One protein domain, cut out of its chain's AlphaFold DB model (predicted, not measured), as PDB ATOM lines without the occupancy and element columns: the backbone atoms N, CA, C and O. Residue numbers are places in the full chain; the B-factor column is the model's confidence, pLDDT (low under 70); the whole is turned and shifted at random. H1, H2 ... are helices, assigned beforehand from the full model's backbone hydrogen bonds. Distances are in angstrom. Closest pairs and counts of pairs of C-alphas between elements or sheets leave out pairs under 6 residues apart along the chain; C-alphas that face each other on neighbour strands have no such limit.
ATOM      1  N   SER A 301      19.972   2.378   8.882       82.00
ATOM      2  CA  SER A 301      19.527   3.389   9.857       82.00
ATOM      3  C   SER A 301      20.713   4.171  10.413       82.00
ATOM      4  O   SER A 301      20.703   5.394  10.306       82.00
ATOM      5  N   GLN A 302      21.774   3.496  10.869       86.75
ATOM      6  CA  GLN A 302      22.977   4.143  11.414       86.75
ATOM      7  C   GLN A 302      23.637   5.117  10.426       86.75
ATOM      8  O   GLN A 302      24.009   6.221  10.809       86.75
ATOM      9  N   VAL A 303      23.737   4.769   9.136       87.25
ATOM     10  CA  VAL A 303      24.280   5.691   8.120       87.25
ATOM     11  C   VAL A 303      23.390   6.926   7.938       87.25
ATOM     12  O   VAL A 303      23.911   8.028   7.779       87.25
ATOM     13  N   ARG A 304      22.058   6.782   7.993       86.94
ATOM     14  CA  ARG A 304      21.129   7.924   7.901       86.94
ATOM     15  C   ARG A 304      21.184   8.807   9.146       86.94
ATOM     16  O   ARG A 304      21.192  10.027   9.017       86.94
ATOM     17  N   GLU A 305      21.281   8.204  10.323       89.50
ATOM     18  CA  GLU A 305      21.453   8.906  11.595       89.50
ATOM     19  C   GLU A 305      22.787   9.664  11.643       89.50
ATOM     20  O   GLU A 305      22.799  10.854  11.939       89.50
ATOM     21  N   MET A 306      23.890   9.029  11.233       93.94
ATOM     22  CA  MET A 306      25.211   9.657  11.128       93.94
ATOM     23  C   MET A 306      25.218  10.836  10.146       93.94
ATOM     24  O   MET A 306      25.775  11.885  10.462       93.94
ATOM     25  N   VAL A 307      24.587  10.702   8.973       87.56
ATOM     26  CA  VAL A 307      24.463  11.809   8.005       87.56
ATOM     27  C   VAL A 307      23.619  12.951   8.578       87.56
ATOM     28  O   VAL A 307      24.013  14.107   8.453       87.56
ATOM     29  N   SER A 308      22.510  12.644   9.259       88.94
ATOM     30  CA  SER A 308      21.664  13.646   9.924       88.94
ATOM     31  C   SER A 308      22.409  14.376  11.048       88.94
ATOM     32  O   SER A 308      22.380  15.604  11.123       88.94
ATOM     33  N   ALA A 309      23.156  13.643  11.879       92.00
ATOM     34  CA  ALA A 309      23.979  14.205  12.944       92.00
ATOM     35  C   ALA A 309      25.119  15.076  12.389       92.00
ATOM     36  O   ALA A 309      25.356  16.168  12.901       92.00
ATOM     37  N   MET A 310      25.793  14.635  11.321       92.81
ATOM     38  CA  MET A 310      26.852  15.399  10.655       92.81
ATOM     39  C   MET A 310      26.308  16.693  10.039       92.81
ATOM     40  O   MET A 310      26.878  17.753  10.281       92.81
ATOM     41  N   MET A 311      25.179  16.624   9.322       89.50
ATOM     42  CA  MET A 311      24.522  17.800   8.744       89.50
ATOM     43  C   MET A 311      24.118  18.795   9.839       89.50
ATOM     44  O   MET A 311      24.498  19.960   9.775       89.50
ATOM     45  N   LYS A 312      23.445  18.317  10.895       93.25
ATOM     46  CA  LYS A 312      23.060  19.136  12.052       93.25
ATOM     47  C   LYS A 312      24.268  19.767  12.747       93.25
ATOM     48  O   LYS A 312      24.198  20.914  13.173       93.25
ATOM     49  N   THR A 313      25.376  19.035  12.866       95.25
ATOM     50  CA  THR A 313      26.610  19.577  13.447       95.25
ATOM     51  C   THR A 313      27.127  20.716  12.571       95.25
ATOM     52  O   THR A 313      27.275  21.821  13.083       95.25
ATOM     53  N   MET A 314      27.280  20.499  11.258       91.56
ATOM     54  CA  MET A 314      27.742  21.526  10.313       91.56
ATOM     55  C   MET A 314      26.880  22.795  10.342       91.56
ATOM     56  O   MET A 314      27.434  23.891  10.420       91.56
ATOM     57  N   THR A 315      25.546  22.677  10.343       93.06
ATOM     58  CA  THR A 315      24.646  23.846  10.411       93.06
ATOM     59  C   THR A 315      24.725  24.591  11.743       93.06
ATOM     60  O   THR A 315      24.418  25.773  11.798       93.06
ATOM     61  N   THR A 316      25.143  23.929  12.828       93.38
ATOM     62  CA  THR A 316      25.343  24.588  14.135       93.38
ATOM     63  C   THR A 316      26.751  25.143  14.350       93.38
ATOM     64  O   THR A 316      26.913  26.050  15.164       93.38
ATOM     65  N   THR A 317      27.772  24.618  13.663       95.69
ATOM     66  CA  THR A 317      29.168  25.062  13.827       95.69
ATOM     67  C   THR A 317      29.551  26.209  12.903       95.69
ATOM     68  O   THR A 317      30.397  27.017  13.279       95.69
ATOM     69  N   PHE A 318      28.962  26.283  11.707       95.31
ATOM     70  CA  PHE A 318      29.266  27.322  10.724       95.31
ATOM     71  C   PHE A 318      28.120  28.338  10.649       95.31
ATOM     72  O   PHE A 318      26.990  27.934  10.369       95.31
ATOM     73  N   PRO A 319      28.373  29.642  10.884       96.06
ATOM     74  CA  PRO A 319      27.346  30.668  10.751       96.06
ATOM     75  C   PRO A 319      26.914  30.801   9.287       96.06
ATOM     76  O   PRO A 319      27.697  30.525   8.378       96.06
ATOM     77  N   ARG A 320      25.679  31.266   9.060       92.06
ATOM     78  CA  ARG A 320      25.055  31.343   7.727       92.06
ATOM     79  C   ARG A 320      25.933  32.032   6.670       92.06
ATOM     80  O   ARG A 320      26.056  31.493   5.580       92.06
ATOM     81  N   SER A 321      26.648  33.099   7.040       95.00
ATOM     82  CA  SER A 321      27.563  33.818   6.141       95.00
ATOM     83  C   SER A 321      28.627  32.929   5.491       95.00
ATOM     84  O   SER A 321      28.967  33.153   4.341       95.00
ATOM     85  N   VAL A 322      29.118  31.889   6.175       95.75
ATOM     86  CA  VAL A 322      30.107  30.956   5.599       95.75
ATOM     87  C   VAL A 322      29.483  30.101   4.492       95.75
ATOM     88  O   VAL A 322      30.154  29.769   3.519       95.75
ATOM     89  N   TRP A 323      28.197  29.759   4.609       94.62
ATOM     90  CA  TRP A 323      27.464  29.039   3.564       94.62
ATOM     91  C   TRP A 323      27.210  29.948   2.359       94.62
ATOM     92  O   TRP A 323      27.502  29.550   1.230       94.62
ATOM     93  N   ASP A 324      26.775  31.185   2.626       93.06
ATOM     94  CA  ASP A 324      26.531  32.221   1.619       93.06
ATOM     95  C   ASP A 324      27.822  32.552   0.829       93.06
ATOM     96  O   ASP A 324      27.813  32.549  -0.401       93.06
ATOM     97  N   GLU A 325      28.956  32.744   1.518       95.62
ATOM     98  CA  GLU A 325      30.288  32.971   0.922       95.62
ATOM     99  C   GLU A 325      30.783  31.779   0.087       95.62
ATOM    100  O   GLU A 325      31.441  31.968  -0.935       95.62
ATOM    101  N   CYS A 326      30.450  30.545   0.483       93.06
ATOM    102  CA  CYS A 326      30.770  29.348  -0.298       93.06
ATOM    103  C   CYS A 326      29.798  29.096  -1.467       93.06
ATOM    104  O   CYS A 326      29.984  28.129  -2.208       93.06
ATOM    105  N   GLY A 327      28.750  29.913  -1.626       91.19
ATOM    106  CA  GLY A 327      27.718  29.726  -2.647       91.19
ATOM    107  C   GLY A 327      26.798  28.520  -2.408       91.19
ATOM    108  O   GLY A 327      26.140  28.061  -3.343       91.19
ATOM    109  N   PHE A 328      26.740  27.988  -1.182       90.62
ATOM    110  CA  PHE A 328      25.847  26.886  -0.816       90.62
ATOM    111  C   PHE A 328      24.618  27.410  -0.067       90.62
ATOM    112  O   PHE A 328      24.740  28.129   0.920       90.62
ATOM    113  N   VAL A 329      23.424  26.987  -0.486       90.94
ATOM    114  CA  VAL A 329      22.176  27.304   0.227       90.94
ATOM    115  C   VAL A 329      22.217  26.709   1.637       90.94
ATOM    116  O   VAL A 329      22.540  25.531   1.810       90.94
ATOM    117  N   HIS A 330      21.860  27.501   2.650       91.75
ATOM    118  CA  HIS A 330      21.810  27.020   4.027       91.75
ATOM    119  C   HIS A 330      20.724  25.929   4.185       91.75
ATOM    120  O   HIS A 330      19.579  26.164   3.790       91.75
ATOM    121  N   PRO A 331      20.998  24.761   4.802       87.25
ATOM    122  CA  PRO A 331      20.029  23.655   4.853       87.25
ATOM    123  C   PRO A 331      18.676  23.982   5.510       87.25
ATOM    124  O   PRO A 331      17.663  23.360   5.192       87.25
ATOM    125  N   GLU A 332      18.617  24.967   6.414       87.75
ATOM    126  CA  GLU A 332      17.343  25.438   6.982       87.75
ATOM    127  C   GLU A 332      16.503  26.235   5.973       87.75
ATOM    128  O   GLU A 332      15.282  26.079   5.938       87.75
ATOM    129  N   GLU A 333      17.155  27.033   5.122       89.75
ATOM    130  CA  GLU A 333      16.521  27.784   4.033       89.75
ATOM    131  C   GLU A 333      16.066  26.844   2.916       89.75
ATOM    132  O   GLU A 333      14.961  26.992   2.401       89.75
ATOM    133  N   GLU A 334      16.843  25.801   2.612       86.25
ATOM    134  CA  GLU A 334      16.401  24.732   1.715       86.25
ATOM    135  C   GLU A 334      15.136  24.035   2.254       86.25
ATOM    136  O   GLU A 334      14.142  23.902   1.538       86.25
ATOM    137  N   MET A 335      15.113  23.663   3.539       84.38
ATOM    138  CA  MET A 335      13.923  23.083   4.177       84.38
ATOM    139  C   MET A 335      12.738  24.058   4.269       84.38
ATOM    140  O   MET A 335      11.587  23.622   4.357       84.38
ATOM    141  N   GLU A 336      12.969  25.370   4.283       88.44
ATOM    142  CA  GLU A 336      11.912  26.381   4.210       88.44
ATOM    143  C   GLU A 336      11.371  26.546   2.785       88.44
ATOM    144  O   GLU A 336      10.155  26.512   2.601       88.44
ATOM    145  N   MET A 337      12.238  26.581   1.767       86.81
ATOM    146  CA  MET A 337      11.834  26.556   0.357       86.81
ATOM    147  C   MET A 337      11.031  25.297   0.009       86.81
ATOM    148  O   MET A 337      10.008  25.396  -0.669       86.81
ATOM    149  N   VAL A 338      11.436  24.123   0.508       82.88
ATOM    150  CA  VAL A 338      10.681  22.871   0.325       82.88
ATOM    151  C   VAL A 338       9.310  22.955   0.998       82.88
ATOM    152  O   VAL A 338       8.311  22.633   0.358       82.88
ATOM    153  N   ARG A 339       9.214  23.450   2.241       87.38
ATOM    154  CA  ARG A 339       7.916  23.641   2.920       87.38
ATOM    155  C   ARG A 339       7.019  24.651   2.199       87.38
ATOM    156  O   ARG A 339       5.820  24.413   2.086       87.38
ATOM    157  N   ALA A 340       7.581  25.739   1.675       88.50
ATOM    158  CA  ALA A 340       6.843  26.729   0.892       88.50
ATOM    159  C   ALA A 340       6.344  26.156  -0.448       88.50
ATOM    160  O   ALA A 340       5.214  26.429  -0.852       88.50
ATOM    161  N   ALA A 341       7.147  25.327  -1.123       86.62
ATOM    162  CA  ALA A 341       6.737  24.626  -2.339       86.62
ATOM    163  C   ALA A 341       5.643  23.580  -2.059       86.62
ATOM    164  O   ALA A 341       4.647  23.525  -2.776       86.62
ATOM    165  N   GLU A 342       5.778  22.794  -0.987       84.06
ATOM    166  CA  GLU A 342       4.759  21.822  -0.569       84.06
ATOM    167  C   GLU A 342       3.434  22.506  -0.193       84.06
ATOM    168  O   GLU A 342       2.373  22.034  -0.601       84.06
ATOM    169  N   ALA A 343       3.480  23.654   0.493       89.44
ATOM    170  CA  ALA A 343       2.292  24.454   0.794       89.44
ATOM    171  C   ALA A 343       1.569  24.932  -0.479       89.44
ATOM    172  O   ALA A 343       0.350  24.787  -0.569       89.44
ATOM    173  N   LYS A 344       2.308  25.420  -1.489       90.25
ATOM    174  CA  LYS A 344       1.737  25.825  -2.787       90.25
ATOM    175  C   LYS A 344       1.055  24.666  -3.516       90.25
ATOM    176  O   LYS A 344      -0.056  24.836  -4.003       90.25
ATOM    177  N   VAL A 345       1.671  23.479  -3.545       88.88
ATOM    178  CA  VAL A 345       1.073  22.286  -4.178       88.88
ATOM    179  C   VAL A 345      -0.218  21.863  -3.467       88.88
ATOM    180  O   VAL A 345      -1.192  21.494  -4.122       88.88
ATOM    181  N   VAL A 346      -0.262  21.938  -2.131       89.38
ATOM    182  CA  VAL A 346      -1.484  21.651  -1.359       89.38
ATOM    183  C   VAL A 346      -2.573  22.695  -1.625       89.38
ATOM    184  O   VAL A 346      -3.738  22.329  -1.787       89.38
ATOM    185  N   GLU A 347      -2.219  23.978  -1.711       88.69
ATOM    186  CA  GLU A 347      -3.160  25.056  -2.036       88.69
ATOM    187  C   GLU A 347      -3.734  24.915  -3.455       88.69
ATOM    188  O   GLU A 347      -4.948  25.032  -3.640       88.69
ATOM    189  N   GLU A 348      -2.900  24.567  -4.440       88.50
ATOM    190  CA  GLU A 348      -3.324  24.318  -5.820       88.50
ATOM    191  C   GLU A 348      -4.282  23.119  -5.913       88.50
ATOM    192  O   GLU A 348      -5.364  23.233  -6.496       88.50
ATOM    193  N   GLN A 349      -3.956  21.993  -5.263       83.38
ATOM    194  CA  GLN A 349      -4.848  20.827  -5.196       83.38
ATOM    195  C   GLN A 349      -6.187  21.165  -4.521       83.38
ATOM    196  O   GLN A 349      -7.244  20.724  -4.982       83.38
ATOM    197  N   LEU A 350      -6.177  21.989  -3.468       85.38
ATOM    198  CA  LEU A 350      -7.398  22.454  -2.808       85.38
ATOM    199  C   LEU A 350      -8.223  23.390  -3.715       85.38
ATOM    200  O   LEU A 350      -9.456  23.351  -3.685       85.38
ATOM    201  N   GLY A 351      -7.560  24.216  -4.530       83.31
ATOM    202  CA  GLY A 351      -8.182  25.064  -5.549       83.31
ATOM    203  C   GLY A 351      -8.885  24.247  -6.635       83.31
ATOM    204  O   GLY A 351     -10.065  24.478  -6.914       83.31
ATOM    205  N   GLN A 352      -8.205  23.230  -7.175       79.81
ATOM    206  CA  GLN A 352      -8.777  22.294  -8.147       79.81
ATOM    207  C   GLN A 352      -9.993  21.547  -7.565       79.81
ATOM    208  O   GLN A 352     -11.029  21.439  -8.228       79.81
ATOM    209  N   LEU A 353      -9.932  21.113  -6.296       76.88
ATOM    210  CA  LEU A 353     -11.063  20.453  -5.632       76.88
ATOM    211  C   LEU A 353     -12.282  21.380  -5.466       76.88
ATOM    212  O   LEU A 353     -13.416  20.954  -5.691       76.88
ATOM    213  N   LYS A 354     -12.069  22.656  -5.111       75.44
ATOM    214  CA  LYS A 354     -13.151  23.652  -4.971       75.44
ATOM    215  C   LYS A 354     -13.889  23.901  -6.291       75.44
ATOM    216  O   LYS A 354     -15.103  24.092  -6.269       75.44
TER     217      LYS A 354
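AT A GLANCE: This is residues 301 to 354 of the 646 residues of the protein "Hypothetical protein" of Symbiodinium sp. CCMP2592 (UniProt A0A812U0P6). Two long helices, H1 and H3, make an open L, coming near each other where H1 ends and H3 begins, and the short helix H2 sits in the loop of chain just beyond that corner. Both arms of the L stick out bare: residues 301 to 310 of H1 and residues 334 to 354 of H3 stand free. The printed part has 54 residues, with three named helices in the order H1, H2, H3 and no named strand, and its class is all helix. It is extended, with a radius of gyration of the C-alphas of 15.9 A, and flat, spanning 46 by 32 by 14 A.

IN THESE COORDINATES: H1 holds residues 301 to 317 and is 24.1 A long, beginning at C-alpha 301 (19.527, 3.389, 9.857). H2 holds residues 320 to 325, from C-alpha 320 at (25.055, 31.343, 7.727). H3, the longest helix, holds residues 331 to 354, is 34.6 A long and ends at C-alpha 354 (-13.151, 23.652, -4.971).

HOW THE PARTS SIT: H1 and H2 meet only through their link. H2 and H3 are apart. H1 and H3 are close but not clearly touching; their closest C-alphas, those of Thr 315 and Pro 331, are 7.2 A apart. They run opposite ways at a steep tilt of 68 degrees, only just short of about perpendicular. In H1, H2 and H3 every O i to N i+4 pair is within hydrogen-bond range.

THE WHOLE: The C-alphas farthest apart, those of Thr 317 and Lys 354, are 46.3 A apart. The printed part has no cut. Both links, H1 to H2 and H2 to H3, are tight. The mean pLDDT of the printed part is 89.1, and no printed residue is under 70.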